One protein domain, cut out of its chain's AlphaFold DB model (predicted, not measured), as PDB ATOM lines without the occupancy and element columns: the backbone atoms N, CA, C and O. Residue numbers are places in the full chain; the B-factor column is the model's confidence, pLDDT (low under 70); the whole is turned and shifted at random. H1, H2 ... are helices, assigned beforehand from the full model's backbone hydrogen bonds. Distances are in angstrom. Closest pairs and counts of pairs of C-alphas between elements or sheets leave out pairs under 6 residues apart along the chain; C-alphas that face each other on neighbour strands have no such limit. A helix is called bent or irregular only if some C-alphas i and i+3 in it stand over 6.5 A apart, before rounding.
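Overview. This is residues 476 to 571 of the 573 residues of an uncharacterized protein of Purpureocillium lilacinum (UniProt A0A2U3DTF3). Four helices laid end to end make the sides of an open, flat, four-sided frame with an empty middle: H1, H2 and H3 turn a corner at each tight link, and H4 comes back to meet H1 near H1's first residues and close the frame. The printed part has 96 residues, with four named helices in the order H1, H2, H3, H4 and no named strand, and its class is all helix. It is extended, with a radius of gyration of the C-alphas of 20.1 A, and the C-alphas span 57 by 42 by 17 A.

Arrangement. Start at Glu 476 and read along H1, residues 476 to 504; after one residue, a tight link, H2 follows as residues 506 to 528. H1 and H2 touch only at the corner by their link, with residues 502 to 503 and 508 to 512 alone; their closest C-alphas, those of Ala 502 and Leu 508, are 5.2 A apart. Their lines are about perpendicular, at 84 degrees. Another tight link of one residue leads to H3, residues 530 to 543, which is close to H2 but not clearly touching it: their closest C-alphas, those of Met 527 and Ile 533, are 6.1 A apart. These two lines are also about perpendicular, at 76 degrees. After a tight link of two residues comes H4, residues 546 to 569; H3 and H4 are only just apart, with their closest C-alphas at 8.4 A. Look next at residues 564 to 568 of H4, which touch residues 483 to 487 of H1; the closest C-alphas, those of Ala 484 and Ser 568, are 6.1 A apart, and the lines are about perpendicular, at 73 degrees. H1 and H3 are apart, and so are H2 and H4. In H1, H2, H3 and H4 every O i to N i+4 pair is within hydrogen-bond range.

Along the chain. Find C-alpha 476 at (2.524, 27.843, 8.924); from there H1 runs 41.4 A to C-alpha 504 at (33.122, 24.659, -18.723). H2 covers 32.0 A and H3 18.4 A. H3 is neither bent nor irregular, but only just: C-alphas 540 and 543 are 6.1 A apart. H4 runs 34.2 A and ends with C-alpha 569 at (3.980, 35.899, -0.272).

Size, cuts and confidence. The two C-alphas farthest apart are those of Glu 476 and Arg 530, at 57.4 A, while those of Glu 476 and Gly 571 are 15.0 A apart. Residues 489 to 498 of H1 stand free, as do 514 to 526 of H2, among other stretches. The printed part has no cut, and no link is long. Its mean pLDDT is 85.1, and the model's confidence is low, under 70, at residues 543 to 544 and 564 to 571.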
ATOM      1  N   GLU A 476       2.635  27.057  10.164       81.75
ATOM      2  CA  GLU A 476       2.524  27.843   8.924       81.75
ATOM      3  C   GLU A 476       3.708  28.804   8.740       81.75
ATOM      4  O   GLU A 476       4.169  29.015   7.624       81.75
ATOM      5  N   ARG A 477       4.235  29.378   9.827       83.25
ATOM      6  CA  ARG A 477       5.431  30.232   9.780       83.25
ATOM      7  C   ARG A 477       6.666  29.444   9.357       83.25
ATOM      8  O   ARG A 477       7.429  29.938   8.531       83.25
ATOM      9  N   VAL A 478       6.856  28.248   9.911       89.38
ATOM     10  CA  VAL A 478       7.960  27.355   9.534       89.38
ATOM     11  C   VAL A 478       7.798  26.883   8.093       89.38
ATOM     12  O   VAL A 478       8.766  26.937   7.347       89.38
ATOM     13  N   ASP A 479       6.591  26.518   7.668       89.12
ATOM     14  CA  ASP A 479       6.315  26.099   6.292       89.12
ATOM     15  C   ASP A 479       6.558  27.232   5.293       89.12
ATOM     16  O   ASP A 479       7.141  27.009   4.233       89.12
ATOM     17  N   ASN A 480       6.151  28.460   5.618       82.81
ATOM     18  CA  ASN A 480       6.402  29.624   4.771       82.81
ATOM     19  C   ASN A 480       7.901  29.938   4.689       82.81
ATOM     20  O   ASN A 480       8.418  30.180   3.600       82.81
ATOM     21  N   ALA A 481       8.620  29.874   5.814       86.50
ATOM     22  CA  ALA A 481      10.073  30.034   5.826       86.50
ATOM     23  C   ALA A 481      10.774  28.915   5.038       86.50
ATOM     24  O   ALA A 481      11.687  29.186   4.263       86.50
ATOM     25  N   ALA A 482      10.319  27.667   5.172       90.69
ATOM     26  CA  ALA A 482      10.844  26.528   4.431       90.69
ATOM     27  C   ALA A 482      10.621  26.686   2.920       90.69
ATOM     28  O   ALA A 482      11.540  26.427   2.145       90.69
ATOM     29  N   ARG A 483       9.446  27.173   2.494       88.50
ATOM     30  CA  ARG A 483       9.168  27.502   1.087       88.50
ATOM     31  C   ARG A 483      10.070  28.619   0.571       88.50
ATOM     32  O   ARG A 483      10.651  28.469  -0.500       88.50
ATOM     33  N   ALA A 484      10.250  29.691   1.341       84.56
ATOM     34  CA  ALA A 484      11.145  30.785   0.968       84.56
ATOM     35  C   ALA A 484      12.602  30.309   0.825       84.56
ATOM     36  O   ALA A 484      13.269  30.621  -0.161       84.56
ATOM     37  N   VAL A 485      13.082  29.475   1.754       92.88
ATOM     38  CA  VAL A 485      14.420  28.864   1.681       92.88
ATOM     39  C   VAL A 485      14.531  27.908   0.492       92.88
ATOM     40  O   VAL A 485      15.557  27.897  -0.189       92.88
ATOM     41  N   ALA A 486      13.492  27.127   0.195       90.06
ATOM     42  CA  ALA A 486      13.470  26.242  -0.968       90.06
ATOM     43  C   ALA A 486      13.536  27.029  -2.289       90.06
ATOM     44  O   ALA A 486      14.304  26.656  -3.178       90.06
ATOM     45  N   ALA A 487      12.807  28.144  -2.397       88.06
ATOM     46  CA  ALA A 487      12.862  29.043  -3.548       88.06
ATOM     47  C   ALA A 487      14.232  29.734  -3.677       88.06
ATOM     48  O   ALA A 487      14.800  29.808  -4.766       88.06
ATOM     49  N   ALA A 488      14.825  30.188  -2.569       89.62
ATOM     50  CA  ALA A 488      16.178  30.742  -2.580       89.62
ATOM     51  C   ALA A 488      17.217  29.691  -3.014       89.62
ATOM     52  O   ALA A 488      18.088  29.973  -3.837       89.62
ATOM     53  N   LYS A 489      17.085  28.451  -2.525       93.38
ATOM     54  CA  LYS A 489      17.940  27.322  -2.909       93.38
ATOM     55  C   LYS A 489      17.819  26.992  -4.396       93.38
ATOM     56  O   LYS A 489      18.845  26.752  -5.030       93.38
ATOM     57  N   SER A 490      16.607  26.967  -4.960       90.50
ATOM     58  CA  SER A 490      16.418  26.682  -6.389       90.50
ATOM     59  C   SER A 490      17.072  27.759  -7.259       90.50
ATOM     60  O   SER A 490      17.797  27.425  -8.196       90.50
ATOM     61  N   ARG A 491      16.933  29.037  -6.881       90.06
ATOM     62  CA  ARG A 491      17.603  30.171  -7.538       90.06
ATOM     63  C   ARG A 491      19.128  30.076  -7.439       90.06
ATOM     64  O   ARG A 491      19.809  30.175  -8.457       90.06
ATOM     65  N   MET A 492      19.677  29.802  -6.253       93.44
ATOM     66  CA  MET A 492      21.120  29.579  -6.068       93.44
ATOM     67  C   MET A 492      21.634  28.405  -6.904       93.44
ATOM     68  O   MET A 492      22.706  28.493  -7.499       93.44
ATOM     69  N   SER A 493      20.871  27.314  -6.971       94.56
ATOM     70  CA  SER A 493      21.218  26.156  -7.792       94.56
ATOM     71  C   SER A 493      21.235  26.512  -9.278       94.56
ATOM     72  O   SER A 493      22.157  26.107  -9.978       94.56
ATOM     73  N   ALA A 494      20.262  27.290  -9.761       93.31
ATOM     74  CA  ALA A 494      20.226  27.755 -11.146       93.31
ATOM     75  C   ALA A 494      21.440  28.638 -11.478       93.31
ATOM     76  O   ALA A 494      22.124  28.392 -12.469       93.31
ATOM     77  N   VAL A 495      21.776  29.598 -10.608       95.12
ATOM     78  CA  VAL A 495      22.989  30.424 -10.748       95.12
ATOM     79  C   VAL A 495      24.252  29.559 -10.733       95.12
ATOM     80  O   VAL A 495      25.160  29.774 -11.533       95.12
ATOM     81  N   GLY A 496      24.302  28.545  -9.867       94.94
ATOM     82  CA  GLY A 496      25.402  27.585  -9.809       94.94
ATOM     83  C   GLY A 496      25.574  26.803 -11.112       94.94
ATOM     84  O   GLY A 496      26.699  26.663 -11.588       94.94
ATOM     85  N   ILE A 497      24.473  26.352 -11.721       95.19
ATOM     86  CA  ILE A 497      24.485  25.670 -13.020       95.19
ATOM     87  C   ILE A 497      24.985  26.619 -14.111       95.19
ATOM     88  O   ILE A 497      25.913  26.248 -14.818       95.19
ATOM     89  N   ILE A 498      24.446  27.841 -14.196       93.31
ATOM     90  CA  ILE A 498      24.855  28.851 -15.191       93.31
ATOM     91  C   ILE A 498      26.346  29.181 -15.059       93.31
ATOM     92  O   ILE A 498      27.070  29.250 -16.049       93.31
ATOM     93  N   LYS A 499      26.838  29.360 -13.830       92.38
ATOM     94  CA  LYS A 499      28.260  29.622 -13.588       92.38
ATOM     95  C   LYS A 499      29.118  28.421 -13.980       92.38
ATOM     96  O   LYS A 499      30.190  28.593 -14.551       92.38
ATOM     97  N   ASN A 500      28.666  27.204 -13.682       94.62
ATOM     98  CA  ASN A 500      29.396  25.993 -14.035       94.62
ATOM     99  C   ASN A 500      29.437  25.767 -15.552       94.62
ATOM    100  O   ASN A 500      30.497  25.432 -16.073       94.62
ATOM    101  N   THR A 501      28.329  25.991 -16.266       93.50
ATOM    102  CA  THR A 501      28.288  25.901 -17.731       93.50
ATOM    103  C   THR A 501      29.156  26.974 -18.372       93.50
ATOM    104  O   THR A 501      29.974  26.638 -19.224       93.50
ATOM    105  N   ALA A 502      29.078  28.223 -17.902       93.00
ATOM    106  CA  ALA A 502      29.924  29.310 -18.390       93.00
ATOM    107  C   ALA A 502      31.422  29.047 -18.172       93.00
ATOM    108  O   ALA A 502      32.227  29.442 -19.001       93.00
ATOM    109  N   LEU A 503      31.812  28.374 -17.081       93.31
ATOM    110  CA  LEU A 503      33.212  28.014 -16.825       93.31
ATOM    111  C   LEU A 503      33.679  26.780 -17.604       93.31
ATOM    112  O   LEU A 503      34.876  26.630 -17.840       93.31
ATOM    113  N   ARG A 504      32.773  25.872 -17.972       94.12
ATOM    114  CA  ARG A 504      33.122  24.659 -18.723       94.12
ATOM    115  C   ARG A 504      33.230  24.908 -20.223       94.12
ATOM    116  O   ARG A 504      34.073  24.288 -20.859       94.12
ATOM    117  N   ASP A 505      32.423  25.809 -20.765       96.00
ATOM    118  CA  ASP A 505      32.459  26.197 -22.175       96.00
ATOM    119  C   ASP A 505      33.583  27.217 -22.439       96.00
ATOM    120  O   ASP A 505      33.705  28.214 -21.729       96.00
ATOM    121  N   GLU A 506      34.435  26.950 -23.432       94.00
ATOM    122  CA  GLU A 506      35.585  27.801 -23.769       94.00
ATOM    123  C   GLU A 506      35.165  29.177 -24.302       94.00
ATOM    124  O   GLU A 506      35.745  30.182 -23.894       94.00
ATOM    125  N   ASP A 507      34.134  29.245 -25.149       95.75
ATOM    126  CA  ASP A 507      33.663  30.499 -25.747       95.75
ATOM    127  C   ASP A 507      32.963  31.365 -24.691       95.75
ATOM    128  O   ASP A 507      33.282  32.546 -24.529       95.75
ATOM    129  N   LEU A 508      32.067  30.779 -23.886       94.19
ATOM    130  CA  LEU A 508      31.397  31.520 -22.808       94.19
ATOM    131  C   LEU A 508      32.382  32.003 -21.739       94.19
ATOM    132  O   LEU A 508      32.263  33.135 -21.260       94.19
ATOM    133  N   ARG A 509      33.376  31.183 -21.386       95.69
ATOM    134  CA  ARG A 509      34.429  31.571 -20.445       95.69
ATOM    135  C   ARG A 509      35.298  32.686 -21.008       95.69
ATOM    136  O   ARG A 509      35.554  33.649 -20.287       95.69
ATOM    137  N   ALA A 510      35.715  32.594 -22.272       94.81
ATOM    138  CA  ALA A 510      36.498  33.635 -22.933       94.81
ATOM    139  C   ALA A 510      35.731  34.961 -22.994       94.81
ATOM    140  O   ALA A 510      36.283  35.999 -22.633       94.81
ATOM    141  N   ARG A 511      34.439  34.939 -23.351       94.81
ATOM    142  CA  ARG A 511      33.575  36.133 -23.352       94.81
ATOM    143  C   ARG A 511      33.366  36.704 -21.956       94.81
ATOM    144  O   ARG A 511      33.442  37.917 -21.788       94.81
ATOM    145  N   SER A 512      33.139  35.857 -20.951       92.69
ATOM    146  CA  SER A 512      33.007  36.303 -19.562       92.69
ATOM    147  C   SER A 512      34.300  36.951 -19.064       92.69
ATOM    148  O   SER A 512      34.255  38.048 -18.511       92.69
ATOM    149  N   HIS A 513      35.458  36.335 -19.316       94.69
ATOM    150  CA  HIS A 513      36.753  36.929 -18.988       94.69
ATOM    151  C   HIS A 513      37.011  38.221 -19.759       94.69
ATOM    152  O   HIS A 513      37.488  39.179 -19.158       94.69
ATOM    153  N   ALA A 514      36.695  38.276 -21.054       94.69
ATOM    154  CA  ALA A 514      36.859  39.476 -21.866       94.69
ATOM    155  C   ALA A 514      35.994  40.622 -21.336       94.69
ATOM    156  O   ALA A 514      36.506  41.725 -21.173       94.69
ATOM    157  N   TYR A 515      34.735  40.342 -20.987       94.94
ATOM    158  CA  TYR A 515      33.839  41.300 -20.345       94.94
ATOM    159  C   TYR A 515      34.426  41.819 -19.029       94.94
ATOM    160  O   TYR A 515      34.630  43.019 -18.891       94.94
ATOM    161  N   TRP A 516      34.790  40.935 -18.095       94.88
ATOM    162  CA  TRP A 516      35.327  41.361 -16.798       94.88
ATOM    163  C   TRP A 516      36.676  42.072 -16.914       94.88
ATOM    164  O   TRP A 516      36.936  43.024 -16.190       94.88
ATOM    165  N   THR A 517      37.536  41.649 -17.840       94.69
ATOM    166  CA  THR A 517      38.818  42.320 -18.094       94.69
ATOM    167  C   THR A 517      38.598  43.698 -18.714       94.69
ATOM    168  O   THR A 517      39.321  44.633 -18.383       94.69
ATOM    169  N   HIS A 518      37.617  43.831 -19.610       96.44
ATOM    170  CA  HIS A 518      37.233  45.113 -20.189       96.44
ATOM    171  C   HIS A 518      36.661  46.049 -19.125       96.44
ATOM    172  O   HIS A 518      37.121  47.178 -19.035       96.44
ATOM    173  N   GLU A 519      35.763  45.557 -18.270       94.94
ATOM    174  CA  GLU A 519      35.180  46.321 -17.163       94.94
ATOM    175  C   GLU A 519      36.251  46.785 -16.167       94.94
ATOM    176  O   GLU A 519      36.287  47.950 -15.790       94.94
ATOM    177  N   VAL A 520      37.182  45.902 -15.780       94.62
ATOM    178  CA  VAL A 520      38.292  46.262 -14.881       94.62
ATOM    179  C   VAL A 520      39.220  47.288 -15.524       94.62
ATOM    180  O   VAL A 520      39.650  48.207 -14.834       94.62
ATOM    181  N   ARG A 521      39.533  47.164 -16.823       94.06
ATOM    182  CA  ARG A 521      40.315  48.194 -17.528       94.06
ATOM    183  C   ARG A 521      39.569  49.517 -17.573       94.06
ATOM    184  O   ARG A 521      40.153  50.520 -17.206       94.06
ATOM    185  N   LEU A 522      38.294  49.505 -17.949       95.06
ATOM    186  CA  LEU A 522      37.473  50.707 -18.032       95.06
ATOM    187  C   LEU A 522      37.372  51.399 -16.668       95.06
ATOM    188  O   LEU A 522      37.580  52.601 -16.578       95.06
ATOM    189  N   MET A 523      37.154  50.640 -15.592       88.44
ATOM    190  CA  MET A 523      37.162  51.173 -14.231       88.44
ATOM    191  C   MET A 523      38.546  51.696 -13.825       88.44
ATOM    192  O   MET A 523      38.629  52.709 -13.142       88.44
ATOM    193  N   ARG A 524      39.634  51.031 -14.234       92.25
ATOM    194  CA  ARG A 524      41.003  51.503 -13.977       92.25
ATOM    195  C   ARG A 524      41.277  52.818 -14.695       92.25
ATOM    196  O   ARG A 524      41.749  53.738 -14.048       92.25
ATOM    197  N   ASP A 525      40.946  52.909 -15.977       93.25
ATOM    198  CA  ASP A 525      41.146  54.107 -16.791       93.25
ATOM    199  C   ASP A 525      40.329  55.280 -16.214       93.25
ATOM    200  O   ASP A 525      40.870  56.361 -16.001       93.25
ATOM    201  N   VAL A 526      39.068  55.036 -15.826       92.19
ATOM    202  CA  VAL A 526      38.225  56.020 -15.117       92.19
ATOM    203  C   VAL A 526      38.835  56.423 -13.768       92.19
ATOM    204  O   VAL A 526      38.790  57.589 -13.396       92.19
ATOM    205  N   MET A 527      39.432  55.486 -13.027       87.19
ATOM    206  CA  MET A 527      40.100  55.765 -11.748       87.19
ATOM    207  C   MET A 527      41.513  56.348 -11.896       87.19
ATOM    208  O   MET A 527      42.094  56.743 -10.891       87.19
ATOM    209  N   GLU A 528      42.085  56.402 -13.101       90.50
ATOM    210  CA  GLU A 528      43.358  57.074 -13.396       90.50
ATOM    211  C   GLU A 528      43.152  58.561 -13.736       90.50
ATOM    212  O   GLU A 528      44.081  59.366 -13.612       90.50
ATOM    213  N   GLU A 529      41.934  58.957 -14.117       93.00
ATOM    214  CA  GLU A 529      41.586  60.354 -14.358       93.00
ATOM    215  C   GLU A 529      41.707  61.174 -13.066       93.00
ATOM    216  O   GLU A 529      41.023  60.930 -12.068       93.00
ATOM    217  N   ARG A 530      42.575  62.197 -13.090       85.31
ATOM    218  CA  ARG A 530      42.837  63.060 -11.925       85.31
ATOM    219  C   ARG A 530      41.567  63.669 -11.338       85.31
ATOM    220  O   ARG A 530      41.447  63.727 -10.120       85.31
ATOM    221  N   GLU A 531      40.621  64.073 -12.183       88.62
ATOM    222  CA  GLU A 531      39.347  64.655 -11.744       88.62
ATOM    223  C   GLU A 531      38.491  63.649 -10.956       88.62
ATOM    224  O   GLU A 531      37.864  64.015  -9.961       88.62
ATOM    225  N   VAL A 532      38.510  62.367 -11.338       88.88
ATOM    226  CA  VAL A 532      37.792  61.296 -10.633       88.88
ATOM    227  C   VAL A 532      38.497  60.949  -9.327       88.88
ATOM    228  O   VAL A 532      37.831  60.815  -8.304       88.88
ATOM    229  N   ILE A 533      39.831  60.868  -9.316       89.06
ATOM    230  CA  ILE A 533      40.605  60.615  -8.088       89.06
ATOM    231  C   ILE A 533      40.374  61.735  -7.069       89.06
ATOM    232  O   ILE A 533      40.108  61.459  -5.898       89.06
ATOM    233  N   GLU A 534      40.459  62.993  -7.499       87.00
ATOM    234  CA  GLU A 534      40.225  64.158  -6.644       87.00
ATOM    235  C   GLU A 534      38.767  64.209  -6.170       87.00
ATOM    236  O   GLU A 534      38.527  64.442  -4.987       87.00
ATOM    237  N   GLY A 535      37.802  63.889  -7.039       86.88
ATOM    238  CA  GLY A 535      36.385  63.799  -6.682       86.88
ATOM    239  C   GLY A 535      36.063  62.665  -5.701       86.88
ATOM    240  O   GLY A 535      35.300  62.865  -4.759       86.88
ATOM    241  N   VAL A 536      36.664  61.484  -5.872       84.88
ATOM    242  CA  VAL A 536      36.505  60.336  -4.964       84.88
ATOM    243  C   VAL A 536      37.185  60.612  -3.626       84.88
ATOM    244  O   VAL A 536      36.611  60.306  -2.584       84.88
ATOM    245  N   ASN A 537      38.372  61.223  -3.623       84.12
ATOM    246  CA  ASN A 537      39.089  61.575  -2.400       84.12
ATOM    247  C   ASN A 537      38.392  62.715  -1.630       84.12
ATOM    248  O   ASN A 537      38.273  62.642  -0.407       84.12
ATOM    249  N   ASP A 538      37.850  63.722  -2.326       86.94
ATOM    250  CA  ASP A 538      36.996  64.757  -1.724       86.94
ATOM    251  C   ASP A 538      35.703  64.150  -1.165       86.94
ATOM    252  O   ASP A 538      35.312  64.441  -0.032       86.94
ATOM    253  N   ALA A 539      35.070  63.232  -1.901       81.94
ATOM    254  CA  ALA A 539      33.897  62.523  -1.412       81.94
ATOM    255  C   ALA A 539      34.222  61.698  -0.157       81.94
ATOM    256  O   ALA A 539      33.512  61.817   0.838       81.94
ATOM    257  N   LEU A 540      35.309  60.923  -0.159       81.19
ATOM    258  CA  LEU A 540      35.739  60.093   0.973       81.19
ATOM    259  C   LEU A 540      36.144  60.915   2.202       81.19
ATOM    260  O   LEU A 540      35.863  60.496   3.321       81.19
ATOM    261  N   THR A 541      36.778  62.072   2.008       80.06
ATOM    262  CA  THR A 541      37.306  62.884   3.116       80.06
ATOM    263  C   THR A 541      36.261  63.846   3.681       80.06
ATOM    264  O   THR A 541      36.200  64.040   4.893       80.06
ATOM    265  N   ASN A 542      35.423  64.438   2.823       75.69
ATOM    266  CA  ASN A 542      34.551  65.552   3.205       75.69
ATOM    267  C   ASN A 542      33.048  65.228   3.174       75.69
ATOM    268  O   ASN A 542      32.271  65.987   3.756       75.69
ATOM    269  N   ARG A 543      32.596  64.156   2.496       65.25
ATOM    270  CA  ARG A 543      31.153  63.920   2.246       65.25
ATOM    271  C   ARG A 543      30.628  62.522   2.571       65.25
ATOM    272  O   ARG A 543      29.417  62.366   2.710       65.25
ATOM    273  N   ILE A 544      31.488  61.518   2.682       66.62
ATOM    274  CA  ILE A 544      31.096  60.125   2.887       66.62
ATOM    275  C   ILE A 544      31.273  59.753   4.359       66.62
ATOM    276  O   ILE A 544      32.379  59.564   4.855       66.62
ATOM    277  N   ASP A 545      30.150  59.591   5.055       79.56
ATOM    278  CA  ASP A 545      30.117  58.908   6.342       79.56
ATOM    279  C   ASP A 545      30.129  57.389   6.093       79.56
ATOM    280  O   ASP A 545      29.139  56.805   5.648       79.56
ATOM    281  N   ILE A 546      31.252  56.727   6.380       80.00
ATOM    282  CA  ILE A 546      31.397  55.262   6.265       80.00
ATOM    283  C   ILE A 546      30.334  54.535   7.115       80.00
ATOM    284  O   ILE A 546      29.862  53.454   6.751       80.00
ATOM    285  N   GLN A 547      29.894  55.143   8.223       82.06
ATOM    286  CA  GLN A 547      28.813  54.611   9.054       82.06
ATOM    287  C   GLN A 547      27.439  54.775   8.387       82.06
ATOM    288  O   GLN A 547      26.520  54.002   8.645       82.06
ATOM    289  N   ALA A 548      27.256  55.776   7.523       82.81
ATOM    290  CA  ALA A 548      26.053  55.901   6.703       82.81
ATOM    291  C   ALA A 548      26.049  54.874   5.562       82.81
ATOM    292  O   ALA A 548      25.042  54.201   5.385       82.81
ATOM    293  N   ILE A 549      27.177  54.664   4.873       81.88
ATOM    294  CA  ILE A 549      27.275  53.650   3.804       81.88
ATOM    295  C   ILE A 549      27.037  52.238   4.339       81.88
ATOM    296  O   ILE A 549      26.332  51.457   3.710       81.88
ATOM    297  N   SER A 550      27.606  51.894   5.496       85.31
ATOM    298  CA  SER A 550      27.362  50.583   6.118       85.31
ATOM    299  C   SER A 550      25.890  50.398   6.491       85.31
ATOM    300  O   SER A 550      25.320  49.353   6.189       85.31
ATOM    301  N   ARG A 551      25.236  51.430   7.038       87.31
ATOM    302  CA  ARG A 551      23.787  51.409   7.290       87.31
ATOM    303  C   ARG A 551      22.967  51.283   6.005       87.31
ATOM    304  O   ARG A 551      22.007  50.520   5.989       87.31
ATOM    305  N   ASP A 552      23.341  51.978   4.936       83.19
ATOM    306  CA  ASP A 552      22.668  51.873   3.637       83.19
ATOM    307  C   ASP A 552      22.870  50.493   3.003       83.19
ATOM    308  O   ASP A 552      21.934  49.943   2.424       83.19
ATOM    309  N   ALA A 553      24.052  49.890   3.153       83.12
ATOM    310  CA  ALA A 553      24.326  48.528   2.708       83.12
ATOM    311  C   ALA A 553      23.489  47.501   3.487       83.12
ATOM    312  O   ALA A 553      22.901  46.606   2.874       83.12
ATOM    313  N   ASP A 554      23.362  47.666   4.807       85.25
ATOM    314  CA  ASP A 554      22.470  46.851   5.635       85.25
ATOM    315  C   ASP A 554      21.006  47.038   5.213       85.25
ATOM    316  O   ASP A 554      20.279  46.058   5.031       85.25
ATOM    317  N   MET A 555      20.560  48.278   4.976       83.31
ATOM    318  CA  MET A 555      19.212  48.548   4.467       83.31
ATOM    319  C   MET A 555      18.978  47.933   3.087       83.31
ATOM    320  O   MET A 555      17.907  47.378   2.841       83.31
ATOM    321  N   TYR A 556      19.960  47.996   2.189       78.12
ATOM    322  CA  TYR A 556      19.876  47.377   0.872       78.12
ATOM    323  C   TYR A 556      19.761  45.857   0.991       78.12
ATOM    324  O   TYR A 556      18.847  45.269   0.410       78.12
ATOM    325  N   ALA A 557      20.600  45.222   1.813       79.94
ATOM    326  CA  ALA A 557      20.516  43.792   2.092       79.94
ATOM    327  C   ALA A 557      19.140  43.408   2.663       79.94
ATOM    328  O   ALA A 557      18.516  42.454   2.193       79.94
ATOM    329  N   HIS A 558      18.617  44.196   3.605       78.19
ATOM    330  CA  HIS A 558      17.264  44.017   4.127       78.19
ATOM    331  C   HIS A 558      16.186  44.192   3.051       78.19
ATOM    332  O   HIS A 558      15.243  43.407   3.022       78.19
ATOM    333  N   SER A 559      16.327  45.158   2.143       75.62
ATOM    334  CA  SER A 559      15.362  45.410   1.066       75.62
ATOM    335  C   SER A 559      15.304  44.270   0.044       75.62
ATOM    336  O   SER A 559      14.216  43.864  -0.359       75.62
ATOM    337  N   VAL A 560      16.455  43.689  -0.309       74.00
ATOM    338  CA  VAL A 560      16.543  42.532  -1.211       74.00
ATOM    339  C   VAL A 560      15.928  41.301  -0.546       74.00
ATOM    340  O   VAL A 560      15.171  40.561  -1.174       74.00
ATOM    341  N   LEU A 561      16.199  41.094   0.745       75.88
ATOM    342  CA  LEU A 561      15.584  40.013   1.516       75.88
ATOM    343  C   LEU A 561      14.068  40.204   1.671       75.88
ATOM    344  O   LEU A 561      13.321  39.231   1.593       75.88
ATOM    345  N   GLU A 562      13.600  41.440   1.845       73.88
ATOM    346  CA  GLU A 562      12.174  41.750   1.946       73.88
ATOM    347  C   GLU A 562      11.456  41.568   0.603       73.88
ATOM    348  O   GLU A 562      10.357  41.023   0.585       73.88
ATOM    349  N   GLN A 563      12.076  41.920  -0.529       70.75
ATOM    350  CA  GLN A 563      11.535  41.623  -1.864       70.75
ATOM    351  C   GLN A 563      11.399  40.115  -2.098       70.75
ATOM    352  O   GLN A 563      10.352  39.650  -2.540       70.75
ATOM    353  N   LEU A 564      12.399  39.321  -1.702       64.12
ATOM    354  CA  LEU A 564      12.300  37.856  -1.741       64.12
ATOM    355  C   LEU A 564      11.170  37.327  -0.842       64.12
ATOM    356  O   LEU A 564      10.518  36.329  -1.171       64.12
ATOM    357  N   ARG A 565      10.913  37.997   0.286       64.62
ATOM    358  CA  ARG A 565       9.796  37.691   1.188       64.62
ATOM    359  C   ARG A 565       8.439  38.071   0.587       64.62
ATOM    360  O   ARG A 565       7.466  37.357   0.806       64.62
ATOM    361  N   GLN A 566       8.368  39.163  -0.168       61.25
ATOM    362  CA  GLN A 566       7.157  39.626  -0.850       61.25
ATOM    363  C   GLN A 566       6.812  38.744  -2.055       61.25
ATOM    364  O   GLN A 566       5.679  38.277  -2.144       61.25
ATOM    365  N   ASP A 567       7.786  38.400  -2.900       58.38
ATOM    366  CA  ASP A 567       7.576  37.505  -4.048       58.38
ATOM    367  C   ASP A 567       7.103  36.107  -3.618       58.38
ATOM    368  O   ASP A 567       6.295  35.469  -4.293       58.38
ATOM    369  N   SER A 568       7.591  35.625  -2.470       53.81
ATOM    370  CA  SER A 568       7.133  34.361  -1.882       53.81
ATOM    371  C   SER A 568       5.750  34.463  -1.227       53.81
ATOM    372  O   SER A 568       5.065  33.447  -1.104       53.81
ATOM    373  N   ALA A 569       5.312  35.660  -0.828       47.75
ATOM    374  CA  ALA A 569       3.980  35.899  -0.272       47.75
ATOM    375  C   ALA A 569       2.899  36.083  -1.354       47.75
ATOM    376  O   ALA A 569       1.768  35.644  -1.140       47.75
ATOM    377  N   ASP A 570       3.241  36.680  -2.501       49.88
ATOM    378  CA  ASP A 570       2.315  36.906  -3.626       49.88
ATOM    379  C   ASP A 570       2.122  35.671  -4.529       49.88
ATOM    380  O   ASP A 570       1.256  35.668  -5.403       49.88
ATOM    381  N   GLY A 571       2.857  34.577  -4.283       42.53
ATOM    382  CA  GLY A 571       2.674  33.307  -4.997       42.53
ATOM    383  C   GLY A 571       3.152  33.337  -6.450       42.53
ATOM    384  O   GLY A 571       2.781  32.472  -7.239       42.53
TER     385      GLY A 571